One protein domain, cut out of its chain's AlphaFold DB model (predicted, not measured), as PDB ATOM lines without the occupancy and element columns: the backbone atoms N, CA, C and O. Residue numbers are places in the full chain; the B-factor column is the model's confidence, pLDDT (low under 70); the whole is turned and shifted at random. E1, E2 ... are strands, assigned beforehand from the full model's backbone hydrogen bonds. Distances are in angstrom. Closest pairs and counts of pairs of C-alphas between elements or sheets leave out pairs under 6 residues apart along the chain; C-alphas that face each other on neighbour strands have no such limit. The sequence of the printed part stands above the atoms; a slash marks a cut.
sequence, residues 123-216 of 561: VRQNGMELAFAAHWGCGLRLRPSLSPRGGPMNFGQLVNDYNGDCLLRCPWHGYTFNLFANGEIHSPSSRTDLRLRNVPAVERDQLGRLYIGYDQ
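Overview. This is residues 123 to 216 of the 561 residues of the protein "Rieske domain-containing protein" of Macrostomum lignano (UniProt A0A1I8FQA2). There is little regular structure: three small antiparallel sheets stand in a row, the twisted E4-E5-E6-E7 at one end, E1-E2-E3 between, hairpin E8-E9 at the other. The printed part has 94 residues with nine named strands, E1 to E9 in chain order, and no named helix; it is all strand, with 36 residues in them. It is compact, radius of gyration of the C-alphas 13.2 A, spans 41 by 31 by 25 A.

Arrangement. Look first at E4, residues 157 to 160, E5, 166 to 169, E6, 176 to 178, and E7, 185 to 187: a meander, successive strands forming antiparallel hairpins. Within hydrogen-bond range are N 159 and O 167, 2.8 A, N 168 and O 177, 2.8 A, and N 176 and O 187, 3.1 A. E1, 123 to 125, E2, 128 to 135, and E3, 138 to 142, form another, with N 123 and O 130 at 2.9 A, N 133 and O 140 at 3.0 A. In the hairpin of E8, 202 to 204, and E9, 210 to 212, N 203 and O 211 are 2.9 A apart. The closest C-alphas of E3 and E8, Gly 139 and Val 202, are 5.8 A apart.

Along the chain. Find C-alpha 128 at (86.345, 154.714, 160.938); E2 runs 21.4 A to C-alpha 135 at (105.701, 151.738, 152.222).

Size, cuts and confidence. The farthest C-alphas, Ser 190 and Leu 207, are 43.1 A apart. The printed part has no cut; links E3 to E4 and E7 to E8 are long. Forty residues, among them 133 to 150, have pLDDT under 70.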
ATOM      1  N   VAL A 123      91.445 157.717 154.474       71.62
ATOM      2  CA  VAL A 123      90.280 156.990 153.943       71.62
ATOM      3  C   VAL A 123      89.304 156.677 155.070       71.62
ATOM      4  O   VAL A 123      89.695 156.325 156.184       71.62
ATOM      5  N   ARG A 124      88.001 156.790 154.790       71.06
ATOM      6  CA  ARG A 124      86.934 156.473 155.747       71.06
ATOM      7  C   ARG A 124      86.247 155.170 155.349       71.06
ATOM      8  O   ARG A 124      85.567 155.114 154.333       71.06
ATOM      9  N   GLN A 125      86.387 154.133 156.172       68.81
ATOM     10  CA  GLN A 125      85.775 152.818 155.959       68.81
ATOM     11  C   GLN A 125      84.920 152.453 157.180       68.81
ATOM     12  O   GLN A 125      85.407 152.476 158.308       68.81
ATOM     13  N   ASN A 126      83.646 152.109 156.972       70.06
ATOM     14  CA  ASN A 126      82.687 151.740 158.030       70.06
ATOM     15  C   ASN A 126      82.623 152.764 159.188       70.06
ATOM     16  O   ASN A 126      82.590 152.405 160.363       70.06
ATOM     17  N   GLY A 127      82.671 154.060 158.858       67.94
ATOM     18  CA  GLY A 127      82.672 155.166 159.824       67.94
ATOM     19  C   GLY A 127      84.014 155.426 160.528       67.94
ATOM     20  O   GLY A 127      84.184 156.498 161.107       67.94
ATOM     21  N   MET A 128      84.983 154.508 160.442       67.56
ATOM     22  CA  MET A 128      86.345 154.714 160.938       67.56
ATOM     23  C   MET A 128      87.193 155.473 159.917       67.56
ATOM     24  O   MET A 128      87.280 155.079 158.757       67.56
ATOM     25  N   GLU A 129      87.852 156.532 160.374       70.88
ATOM     26  CA  GLU A 129      88.894 157.255 159.643       70.88
ATOM     27  C   GLU A 129      90.258 156.577 159.826       70.88
ATOM     28  O   GLU A 129      90.566 156.061 160.908       70.88
ATOM     29  N   LEU A 130      91.044 156.553 158.751       72.50
ATOM     30  CA  LEU A 130      92.253 155.754 158.596       72.50
ATOM     31  C   LEU A 130      93.324 156.559 157.865       72.50
ATOM     32  O   LEU A 130      93.003 157.220 156.885       72.50
ATOM     33  N   ALA A 131      94.581 156.438 158.282       73.38
ATOM     34  CA  ALA A 131      95.735 156.855 157.485       73.38
ATOM     35  C   ALA A 131      96.342 155.632 156.778       73.38
ATOM     36  O   ALA A 131      96.389 154.548 157.370       73.38
ATOM     37  N   PHE A 132      96.806 155.814 155.539       72.06
ATOM     38  CA  PHE A 132      97.447 154.776 154.726       72.06
ATOM     39  C   PHE A 132      98.929 155.079 154.488       72.06
ATOM     40  O   PHE A 132      99.260 155.889 153.627       72.06
ATOM     41  N   ALA A 133      99.850 154.421 155.190       69.56
ATOM     42  CA  ALA A 133     101.262 154.488 154.805       69.56
ATOM     43  C   ALA A 133     101.521 153.499 153.657       69.56
ATOM     44  O   ALA A 133     101.429 152.290 153.854       69.56
ATOM     45  N   ALA A 134     101.816 154.012 152.461       63.62
ATOM     46  CA  ALA A 134     102.264 153.216 151.321       63.62
ATOM     47  C   ALA A 134     103.793 153.065 151.393       63.62
ATOM     48  O   ALA A 134     104.528 153.939 150.940       63.62
ATOM     49  N   HIS A 135     104.272 151.981 152.005       65.00
ATOM     50  CA  HIS A 135     105.701 151.738 152.222       65.00
ATOM     51  C   HIS A 135     106.122 150.436 151.542       65.00
ATOM     52  O   HIS A 135     105.551 149.387 151.825       65.00
ATOM     53  N   TRP A 136     107.107 150.493 150.639       51.44
ATOM     54  CA  TRP A 136     107.619 149.324 149.895       51.44
ATOM     55  C   TRP A 136     106.524 148.447 149.243       51.44
ATOM     56  O   TRP A 136     106.632 147.227 149.186       51.44
ATOM     57  N   GLY A 137     105.439 149.067 148.763       51.75
ATOM     58  CA  GLY A 137     104.294 148.369 148.162       51.75
ATOM     59  C   GLY A 137     103.271 147.804 149.160       51.75
ATOM     60  O   GLY A 137     102.167 147.451 148.747       51.75
ATOM     61  N   CYS A 138     103.577 147.782 150.460       50.31
ATOM     62  CA  CYS A 138     102.627 147.449 151.517       50.31
ATOM     63  C   CYS A 138     101.778 148.674 151.888       50.31
ATOM     64  O   CYS A 138     102.307 149.740 152.206       50.31
ATOM     65  N   GLY A 139     100.452 148.513 151.894       55.09
ATOM     66  CA  GLY A 139      99.532 149.504 152.449       55.09
ATOM     67  C   GLY A 139      99.315 149.260 153.941       55.09
ATOM     68  O   GLY A 139      98.706 148.269 154.326       55.09
ATOM     69  N   LEU A 140      99.779 150.163 154.799       58.38
ATOM     70  CA  LEU A 140      99.628 150.048 156.249       58.38
ATOM     71  C   LEU A 140      98.476 150.935 156.730       58.38
ATOM     72  O   LEU A 140      98.545 152.162 156.655       58.38
ATOM     73  N   ARG A 141      97.405 150.296 157.217       61.75
ATOM     74  CA  ARG A 141      96.186 150.947 157.720       61.75
ATOM     75  C   ARG A 141      96.318 151.284 159.205       61.75
ATOM     76  O   ARG A 141      96.388 150.386 160.045       61.75
ATOM     77  N   LEU A 142      96.254 152.575 159.521       64.62
ATOM     78  CA  LEU A 142      96.494 153.140 160.852       64.62
ATOM     79  C   LEU A 142      95.268 153.930 161.322       64.62
ATOM     80  O   LEU A 142      94.627 154.605 160.520       64.62
ATOM     81  N   ARG A 143      94.942 153.906 162.620       63.31
ATOM     82  CA  ARG A 143      93.829 154.694 163.189       63.31
ATOM     83  C   ARG A 143      94.352 155.999 163.820       63.31
ATOM     84  O   ARG A 143      94.965 155.911 164.886       63.31
ATOM     85  N   PRO A 144      94.079 157.199 163.258       56.56
ATOM     86  CA  PRO A 144      94.646 158.462 163.759       56.56
ATOM     87  C   PRO A 144      94.306 158.745 165.231       56.56
ATOM     88  O   PRO A 144      95.147 159.198 166.006       56.56
ATOM     89  N   SER A 145      93.091 158.367 165.647       55.59
ATOM     90  CA  SER A 145      92.563 158.577 167.002       55.59
ATOM     91  C   SER A 145      93.247 157.764 168.119       55.59
ATOM     92  O   SER A 145      92.718 157.742 169.228       55.59
ATOM     93  N   LEU A 146      94.329 157.026 167.840       55.47
ATOM     94  CA  LEU A 146      95.076 156.230 168.830       55.47
ATOM     95  C   LEU A 146      96.446 156.814 169.199       55.47
ATOM     96  O   LEU A 146      97.094 156.306 170.111       55.47
ATOM     97  N   SER A 147      96.880 157.900 168.554       60.09
ATOM     98  CA  SER A 147      98.010 158.672 169.081       60.09
ATOM     99  C   SER A 147      97.624 159.339 170.421       60.09
ATOM    100  O   SER A 147      96.437 159.591 170.646       60.09
ATOM    101  N   PRO A 148      98.577 159.681 171.318       59.41
ATOM    102  CA  PRO A 148      98.290 160.086 172.705       59.41
ATOM    103  C   PRO A 148      97.342 161.279 172.920       59.41
ATOM    104  O   PRO A 148      96.915 161.509 174.050       59.41
ATOM    105  N   ARG A 149      97.020 162.049 171.868       61.41
ATOM    106  CA  ARG A 149      95.966 163.086 171.863       61.41
ATOM    107  C   ARG A 149      95.116 163.101 170.576       61.41
ATOM    108  O   ARG A 149      94.490 164.110 170.285       61.41
ATOM    109  N   GLY A 150      95.111 162.016 169.795       68.81
ATOM    110  CA  GLY A 150      94.354 161.922 168.537       68.81
ATOM    111  C   GLY A 150      94.870 162.809 167.395       68.81
ATOM    112  O   GLY A 150      94.085 163.228 166.552       68.81
ATOM    113  N   GLY A 151      96.172 163.106 167.373       72.25
ATOM    114  CA  GLY A 151      96.818 163.858 166.297       72.25
ATOM    115  C   GLY A 151      96.890 163.096 164.963       72.25
ATOM    116  O   GLY A 151      96.863 161.860 164.958       72.25
ATOM    117  N   PRO A 152      97.007 163.824 163.836       78.69
ATOM    118  CA  PRO A 152      96.890 163.294 162.481       78.69
ATOM    119  C   PRO A 152      98.126 162.474 162.105       78.69
ATOM    120  O   PRO A 152      99.175 163.008 161.749       78.69
ATOM    121  N   MET A 153      98.004 161.150 162.199       79.81
ATOM    122  CA  MET A 153      99.102 160.225 161.900       79.81
ATOM    123  C   MET A 153      99.441 160.145 160.404       79.81
ATOM    124  O   MET A 153     100.539 159.722 160.069       79.81
ATOM    125  N   ASN A 154      98.547 160.592 159.516       79.50
ATOM    126  CA  ASN A 154      98.828 160.734 158.085       79.50
ATOM    127  C   ASN A 154      99.893 161.809 157.798       79.50
ATOM    128  O   ASN A 154     100.687 161.637 156.890       79.50
ATOM    129  N   PHE A 155      99.974 162.872 158.606       81.44
ATOM    130  CA  PHE A 155     101.044 163.876 158.505       81.44
ATOM    131  C   PHE A 155     102.255 163.539 159.396       81.44
ATOM    132  O   PHE A 155     103.024 164.424 159.765       81.44
ATOM    133  N   GLY A 156     102.398 162.277 159.817       83.38
ATOM    134  CA  GLY A 156     103.599 161.821 160.510       83.38
ATOM    135  C   GLY A 156     104.783 161.674 159.560       83.38
ATOM    136  O   GLY A 156     104.603 161.554 158.360       83.38
ATOM    137  N   GLN A 157     106.001 161.669 160.092       86.38
ATOM    138  CA  GLN A 157     107.207 161.414 159.298       86.38
ATOM    139  C   GLN A 157     107.556 159.922 159.366       86.38
ATOM    140  O   GLN A 157     107.602 159.366 160.463       86.38
ATOM    141  N   LEU A 158     107.838 159.281 158.231       85.81
ATOM    142  CA  LEU A 158     108.486 157.965 158.211       85.81
ATOM    143  C   LEU A 158     109.966 158.146 158.567       85.81
ATOM    144  O   LEU A 158     110.656 158.969 157.965       85.81
ATOM    145  N   VAL A 159     110.434 157.409 159.568       86.88
ATOM    146  CA  VAL A 159     111.803 157.455 160.088       86.88
ATOM    147  C   VAL A 159     112.247 156.022 160.341       86.88
ATOM    148  O   VAL A 159     111.585 155.305 161.085       86.88
ATOM    149  N   ASN A 160     113.365 155.602 159.757       84.94
ATOM    150  CA  ASN A 160     113.934 154.294 160.070       84.94
ATOM    151  C   ASN A 160     114.708 154.378 161.394       84.94
ATOM    152  O   ASN A 160     115.451 155.337 161.611       84.94
ATOM    153  N   ASP A 161     114.529 153.394 162.273       81.25
ATOM    154  CA  ASP A 161     115.342 153.244 163.483       81.25
ATOM    155  C   ASP A 161     116.749 152.718 163.138       81.25
ATOM    156  O   ASP A 161     117.000 152.245 162.027       81.25
ATOM    157  N   TYR A 162     117.660 152.715 164.111       73.31
ATOM    158  CA  TYR A 162     119.011 152.153 163.980       73.31
ATOM    159  C   TYR A 162     119.020 150.665 163.581       73.31
ATOM    160  O   TYR A 162     119.985 150.197 162.983       73.31
ATOM    161  N   ASN A 163     117.933 149.938 163.861       78.69
ATOM    162  CA  ASN A 163     117.730 148.542 163.458       78.69
ATOM    163  C   ASN A 163     117.237 148.379 162.002       78.69
ATOM    164  O   ASN A 163     117.050 147.253 161.549       78.69
ATOM    165  N   GLY A 164     116.956 149.473 161.285       78.56
ATOM    166  CA  GLY A 164     116.292 149.464 159.973       78.56
ATOM    167  C   GLY A 164     114.758 149.391 160.028       78.56
ATOM    168  O   GLY A 164     114.110 149.520 158.990       78.56
ATOM    169  N   ASP A 165     114.169 149.233 161.218       80.69
ATOM    170  CA  ASP A 165     112.717 149.231 161.439       80.69
ATOM    171  C   ASP A 165     112.067 150.545 160.991       80.69
ATOM    172  O   ASP A 165     112.479 151.626 161.414       80.69
ATOM    173  N   CYS A 166     110.991 150.468 160.205       82.56
ATOM    174  CA  CYS A 166     110.238 151.659 159.820       82.56
ATOM    175  C   CYS A 166     109.322 152.138 160.959       82.56
ATOM    176  O   CYS A 166     108.343 151.475 161.328       82.56
ATOM    177  N   LEU A 167     109.612 153.327 161.489       86.12
ATOM    178  CA  LEU A 167     108.813 154.002 162.503       86.12
ATOM    179  C   LEU A 167     108.017 155.159 161.891       86.12
ATOM    180  O   LEU A 167     108.542 155.978 161.139       86.12
ATOM    181  N   LEU A 168     106.760 155.310 162.300       86.12
ATOM    182  CA  LEU A 168     105.974 156.510 162.026       86.12
ATOM    183  C   LEU A 168     106.059 157.485 163.201       86.12
ATOM    184  O   LEU A 168     105.653 157.160 164.317       86.12
ATOM    185  N   ARG A 169     106.535 158.703 162.952       86.56
ATOM    186  CA  ARG A 169     106.685 159.772 163.944       86.56
ATOM    187  C   ARG A 169     105.486 160.722 163.931       86.56
ATOM    188  O   ARG A 169     105.280 161.456 162.972       86.56
ATOM    189  N   CYS A 170     104.707 160.750 165.011       84.75
ATOM    190  CA  CYS A 170     103.551 161.635 165.193       84.75
ATOM    191  C   CYS A 170     103.961 163.125 165.174       84.75
ATOM    192  O   CYS A 170     104.784 163.527 166.005       84.75
ATOM    193  N   PRO A 171     103.349 163.979 164.328       83.25
ATOM    194  CA  PRO A 171     103.834 165.344 164.105       83.25
ATOM    195  C   PRO A 171     103.583 166.280 165.296       83.25
ATOM    196  O   PRO A 171     104.339 167.214 165.523       83.25
ATOM    197  N   TRP A 172     102.543 166.025 166.098       83.88
ATOM    198  CA  TRP A 172     102.164 166.882 167.233       83.88
ATOM    199  C   TRP A 172     103.049 166.728 168.477       83.88
ATOM    200  O   TRP A 172     102.992 167.566 169.375       83.88
ATOM    201  N   HIS A 173     103.790 165.623 168.592       81.38
ATOM    202  CA  HIS A 173     104.418 165.226 169.861       81.38
ATOM    203  C   HIS A 173     105.758 164.487 169.704       81.38
ATOM    204  O   HIS A 173     106.382 164.152 170.707       81.38
ATOM    205  N   GLY A 174     106.160 164.134 168.481       84.50
ATOM    206  CA  GLY A 174     107.383 163.379 168.208       84.50
ATOM    207  C   GLY A 174     107.347 161.878 168.530       84.50
ATOM    208  O   GLY A 174     108.347 161.222 168.258       84.50
ATOM    209  N   TYR A 175     106.241 161.331 169.061       85.38
ATOM    210  CA  TYR A 175     106.103 159.895 169.369       85.38
ATOM    211  C   TYR A 175     106.337 159.012 168.141       85.38
ATOM    212  O   TYR A 175     105.667 159.214 167.128       85.38
ATOM    213  N   THR A 176     107.217 158.018 168.247       86.69
ATOM    214  CA  THR A 176     107.490 157.040 167.184       86.69
ATOM    215  C   THR A 176     106.754 155.724 167.423       86.69
ATOM    216  O   THR A 176     106.751 155.212 168.539       86.69
ATOM    217  N   PHE A 177     106.148 155.172 166.368       84.25
ATOM    218  CA  PHE A 177     105.393 153.914 166.381       84.25
ATOM    219  C   PHE A 177     105.966 152.954 165.336       84.25
ATOM    220  O   PHE A 177     105.990 153.306 164.158       84.25
ATOM    221  N   ASN A 178     106.392 151.754 165.730       84.12
ATOM    222  CA  ASN A 178     106.920 150.755 164.801       84.12
ATOM    223  C   ASN A 178     105.785 150.179 163.941       84.12
ATOM    224  O   ASN A 178     104.852 149.551 164.448       84.12
ATOM    225  N   LEU A 179     105.851 150.414 162.627       78.88
ATOM    226  CA  LEU A 179     104.773 150.067 161.704       78.88
ATOM    227  C   LEU A 179     104.639 148.559 161.462       78.88
ATOM    228  O   LEU A 179     103.546 148.111 161.121       78.88
ATOM    229  N   PHE A 180     105.696 147.778 161.682       75.06
ATOM    230  CA  PHE A 180     105.692 146.329 161.472       75.06
ATOM    231  C   PHE A 180     105.537 145.554 162.788       75.06
ATOM    232  O   PHE A 180     104.737 144.619 162.855       75.06
ATOM    233  N   ALA A 181     106.175 146.000 163.874       68.50
ATOM    234  CA  ALA A 181     106.004 145.441 165.218       68.50
ATOM    235  C   ALA A 181     104.698 145.924 165.890       68.50
ATOM    236  O   ALA A 181     104.710 146.609 166.910       68.50
ATOM    237  N   ASN A 182     103.547 145.572 165.305       69.88
ATOM    238  CA  ASN A 182     102.196 145.766 165.862       69.88
ATOM    239  C   ASN A 182     101.828 147.202 166.316       69.88
ATOM    240  O   ASN A 182     100.891 147.368 167.103       69.88
ATOM    241  N   GLY A 183     102.526 148.234 165.830       75.31
ATOM    242  CA  GLY A 183     102.284 149.628 166.206       75.31
ATOM    243  C   GLY A 183     102.803 150.009 167.595       75.31
ATOM    244  O   GLY A 183     102.276 150.943 168.204       75.31
ATOM    245  N   GLU A 184     103.784 149.281 168.131       79.38
ATOM    246  CA  GLU A 184     104.395 149.567 169.434       79.38
ATOM    247  C   GLU A 184     105.169 150.898 169.441       79.38
ATOM    248  O   GLU A 184     105.797 151.270 168.450       79.38
ATOM    249  N   ILE A 185     105.111 151.640 170.553       80.25
ATOM    250  CA  ILE A 185     105.832 152.915 170.700       80.25
ATOM    251  C   ILE A 185     107.303 152.654 171.032       80.25
ATOM    252  O   ILE A 185     107.594 151.968 172.008       80.25
ATOM    253  N   HIS A 186     108.219 153.273 170.280       75.38
ATOM    254  CA  HIS A 186     109.661 153.247 170.574       75.38
ATOM    255  C   HIS A 186     110.117 154.425 171.456       75.38
ATOM    256  O   HIS A 186     111.023 154.269 172.269       75.38
ATOM    257  N   SER A 187     109.528 155.620 171.312       67.94
ATOM    258  CA  SER A 187     110.024 156.841 171.976       67.94
ATOM    259  C   SER A 187     108.944 157.936 172.068       67.94
ATOM    260  O   SER A 187     108.051 157.945 171.213       67.94
ATOM    261  N   PRO A 188     108.974 158.887 173.037       53.53
ATOM    262  CA  PRO A 188     109.970 159.072 174.103       53.53
ATOM    263  C   PRO A 188     109.455 158.845 175.541       53.53
ATOM    264  O   PRO A 188     110.117 159.266 176.487       53.53
ATOM    265  N   SER A 189     108.277 158.243 175.754       56.22
ATOM    266  CA  SER A 189     107.773 157.959 177.112       56.22
ATOM    267  C   SER A 189     107.549 156.471 177.362       56.22
ATOM    268  O   SER A 189     107.209 155.718 176.454       56.22
ATOM    269  N   SER A 190     107.703 156.054 178.622       52.41
ATOM    270  CA  SER A 190     107.617 154.664 179.094       52.41
ATOM    271  C   SER A 190     106.191 154.077 179.098       52.41
ATOM    272  O   SER A 190     105.862 153.238 179.937       52.41
ATOM    273  N   ARG A 191     105.316 154.554 178.205       60.56
ATOM    274  CA  ARG A 191     103.929 154.109 178.038       60.56
ATOM    275  C   ARG A 191     103.811 153.074 176.924       60.56
ATOM    276  O   ARG A 191     103.375 153.365 175.813       60.56
ATOM    277  N   THR A 192     104.181 151.842 177.259       61.19
ATOM    278  CA  THR A 192     104.025 150.651 176.403       61.19
ATOM    279  C   THR A 192     102.567 150.172 176.277       61.19
ATOM    280  O   THR A 192     102.276 149.267 175.489       61.19
ATOM    281  N   ASP A 193     101.642 150.787 177.029       65.31
ATOM    282  CA  ASP A 193     100.190 150.594 176.956       65.31
ATOM    283  C   ASP A 193      99.557 151.243 175.716       65.31
ATOM    284  O   ASP A 193      98.516 150.791 175.237       65.31
ATOM    285  N   LEU A 194     100.186 152.291 175.178       68.25
ATOM    286  CA  LEU A 194      99.725 152.982 173.980       68.25
ATOM    287  C   LEU A 194     100.335 152.331 172.735       68.25
ATOM    288  O   LEU A 194     101.551 152.255 172.584       68.25
ATOM    289  N   ARG A 195      99.469 151.856 171.834       72.75
ATOM    290  CA  ARG A 195      99.841 151.173 170.588       72.75
ATOM    291  C   ARG A 195      98.980 151.676 169.435       72.75
ATOM    292  O   ARG A 195      97.764 151.835 169.577       72.75
ATOM    293  N   LEU A 196      99.598 151.903 168.283       75.12
ATOM    294  CA  LEU A 196      98.897 152.231 167.048       75.12
ATOM    295  C   LEU A 196      98.225 150.957 166.526       75.12
ATOM    296  O   LEU A 196      98.891 149.972 166.232       75.12
ATOM    297  N   ARG A 197      96.890 150.927 166.431       72.88
ATOM    298  CA  ARG A 197      96.210 149.723 165.932       72.88
ATOM    299  C   ARG A 197      96.359 149.609 164.417       72.88
ATOM    300  O   ARG A 197      95.535 150.149 163.675       72.88
ATOM    301  N   ASN A 198      97.372 148.858 164.005       71.12
ATOM    302  CA  ASN A 198      97.517 148.335 162.653       71.12
ATOM    303  C   ASN A 198      96.324 147.423 162.304       71.12
ATOM    304  O   ASN A 198      95.735 146.776 163.178       71.12
ATOM    305  N   VAL A 199      95.979 147.345 161.020       65.56
ATOM    306  CA  VAL A 199      95.042 146.345 160.485       65.56
ATOM    307  C   VAL A 199      95.796 145.495 159.457       65.56
ATOM    308  O   VAL A 199      96.345 146.070 158.522       65.56
ATOM    309  N   PRO A 200      95.853 144.158 159.619       56.22
ATOM    310  CA  PRO A 200      96.863 143.323 158.956       56.22
ATOM    311  C   PRO A 200      96.549 142.949 157.500       56.22
ATOM    312  O   PRO A 200      97.399 142.361 156.843       56.22
ATOM    313  N   ALA A 201      95.346 143.245 157.004       54.94
ATOM    314  CA  ALA A 201      94.907 142.879 155.660       54.94
ATOM    315  C   ALA A 201      94.688 144.134 154.805       54.94
ATOM    316  O   ALA A 201      93.610 144.735 154.825       54.94
ATOM    317  N   VAL A 202      95.721 144.514 154.051       64.75
ATOM    318  CA  VAL A 202      95.578 145.334 152.844       64.75
ATOM    319  C   VAL A 202      96.120 144.511 151.686       64.75
ATOM    320  O   VAL A 202      97.328 144.403 151.493       64.75
ATOM    321  N   GLU A 203      95.209 143.878 150.960       68.12
ATOM    322  CA  GLU A 203      95.522 143.039 149.807       68.12
ATOM    323  C   GLU A 203      95.627 143.920 148.561       68.12
ATOM    324  O   GLU A 203      94.854 144.872 148.404       68.12
ATOM    325  N   ARG A 204      96.588 143.621 147.681       72.94
ATOM    326  CA  ARG A 204      96.769 144.338 146.416       72.94
ATOM    327  C   ARG A 204      96.338 143.462 145.246       72.94
ATOM    328  O   ARG A 204      96.834 142.353 145.079       72.94
ATOM    329  N   ASP A 205      95.413 143.985 144.454       75.62
ATOM    330  CA  ASP A 205      94.915 143.390 143.216       75.62
ATOM    331  C   ASP A 205      96.036 143.280 142.164       75.62
ATOM    332  O   ASP A 205      96.988 144.066 142.177       75.62
ATOM    333  N   GLN A 206      95.873 142.392 141.181       77.06
ATOM    334  CA  GLN A 206      96.690 142.392 139.959       77.06
ATOM    335  C   GLN A 206      96.559 143.732 139.213       77.06
ATOM    336  O   GLN A 206      97.518 144.222 138.628       77.06
ATOM    337  N   LEU A 207      95.391 144.378 139.328       79.19
ATOM    338  CA  LEU A 207      95.124 145.742 138.854       79.19
ATOM    339  C   LEU A 207      95.688 146.846 139.776       79.19
ATOM    340  O   LEU A 207      95.259 147.996 139.705       79.19
ATOM    341  N   GLY A 208      96.579 146.513 140.714       73.94
ATOM    342  CA  GLY A 208      97.255 147.451 141.615       73.94
ATOM    343  C   GLY A 208      96.388 148.079 142.718       73.94
ATOM    344  O   GLY A 208      96.939 148.777 143.573       73.94
ATOM    345  N   ARG A 209      95.071 147.825 142.719       77.50
ATOM    346  CA  ARG A 209      94.070 148.333 143.679       77.50
ATOM    347  C   ARG A 209      94.297 147.770 145.081       77.50
ATOM    348  O   ARG A 209      94.715 146.628 145.213       77.50
ATOM    349  N   LEU A 210      93.985 148.547 146.120       73.62
ATOM    350  CA  LEU A 210      94.158 148.148 147.523       73.62
ATOM    351  C   LEU A 210      92.803 147.850 148.184       73.62
ATOM    352  O   LEU A 210      91.960 148.739 148.302       73.62
ATOM    353  N   TYR A 211      92.611 146.620 148.660       72.12
ATOM    354  CA  TYR A 211      91.411 146.189 149.384       72.12
ATOM    355  C   TYR A 211      91.713 145.989 150.870       72.12
ATOM    356  O   TYR A 211      92.682 145.332 151.236       72.12
ATOM    357  N   ILE A 212      90.865 146.537 151.744       71.00
ATOM    358  CA  ILE A 212      91.048 146.441 153.198       71.00
ATOM    359  C   ILE A 212      90.168 145.326 153.774       71.00
ATOM    360  O   ILE A 212      88.954 145.509 153.934       71.00
ATOM    361  N   GLY A 213      90.788 144.214 154.159       62.12
ATOM    362  CA  GLY A 213      90.123 143.112 154.849       62.12
ATOM    363  C   GLY A 213      89.792 143.437 156.311       62.12
ATOM    364  O   GLY A 213      90.564 144.083 157.026       62.12
ATOM    365  N   TYR A 214      88.642 142.948 156.778       56.59
ATOM    366  CA  TYR A 214      88.328 142.833 158.203       56.59
ATOM    367  C   TYR A 214      88.279 141.344 158.574       56.59
ATOM    368  O   TYR A 214      87.219 140.719 158.498       56.59
ATOM    369  N   ASP A 215      89.405 140.786 159.033       51.31
ATOM    370  CA  ASP A 215      89.369 139.508 159.757       51.31
ATOM    371  C   ASP A 215      88.413 139.689 160.953       51.31
ATOM    372  O   ASP A 215      88.490 140.668 161.698       51.31
ATOM    373  N   GLN A 216      87.415 138.823 161.117       44.16
ATOM    374  CA  GLN A 216      87.631 137.391 161.350       44.16
ATOM    375  C   GLN A 216      87.081 136.426 160.276       44.16
ATOM    376  O   GLN A 216      87.109 135.223 160.510       44.16
TER     377      GLN A 216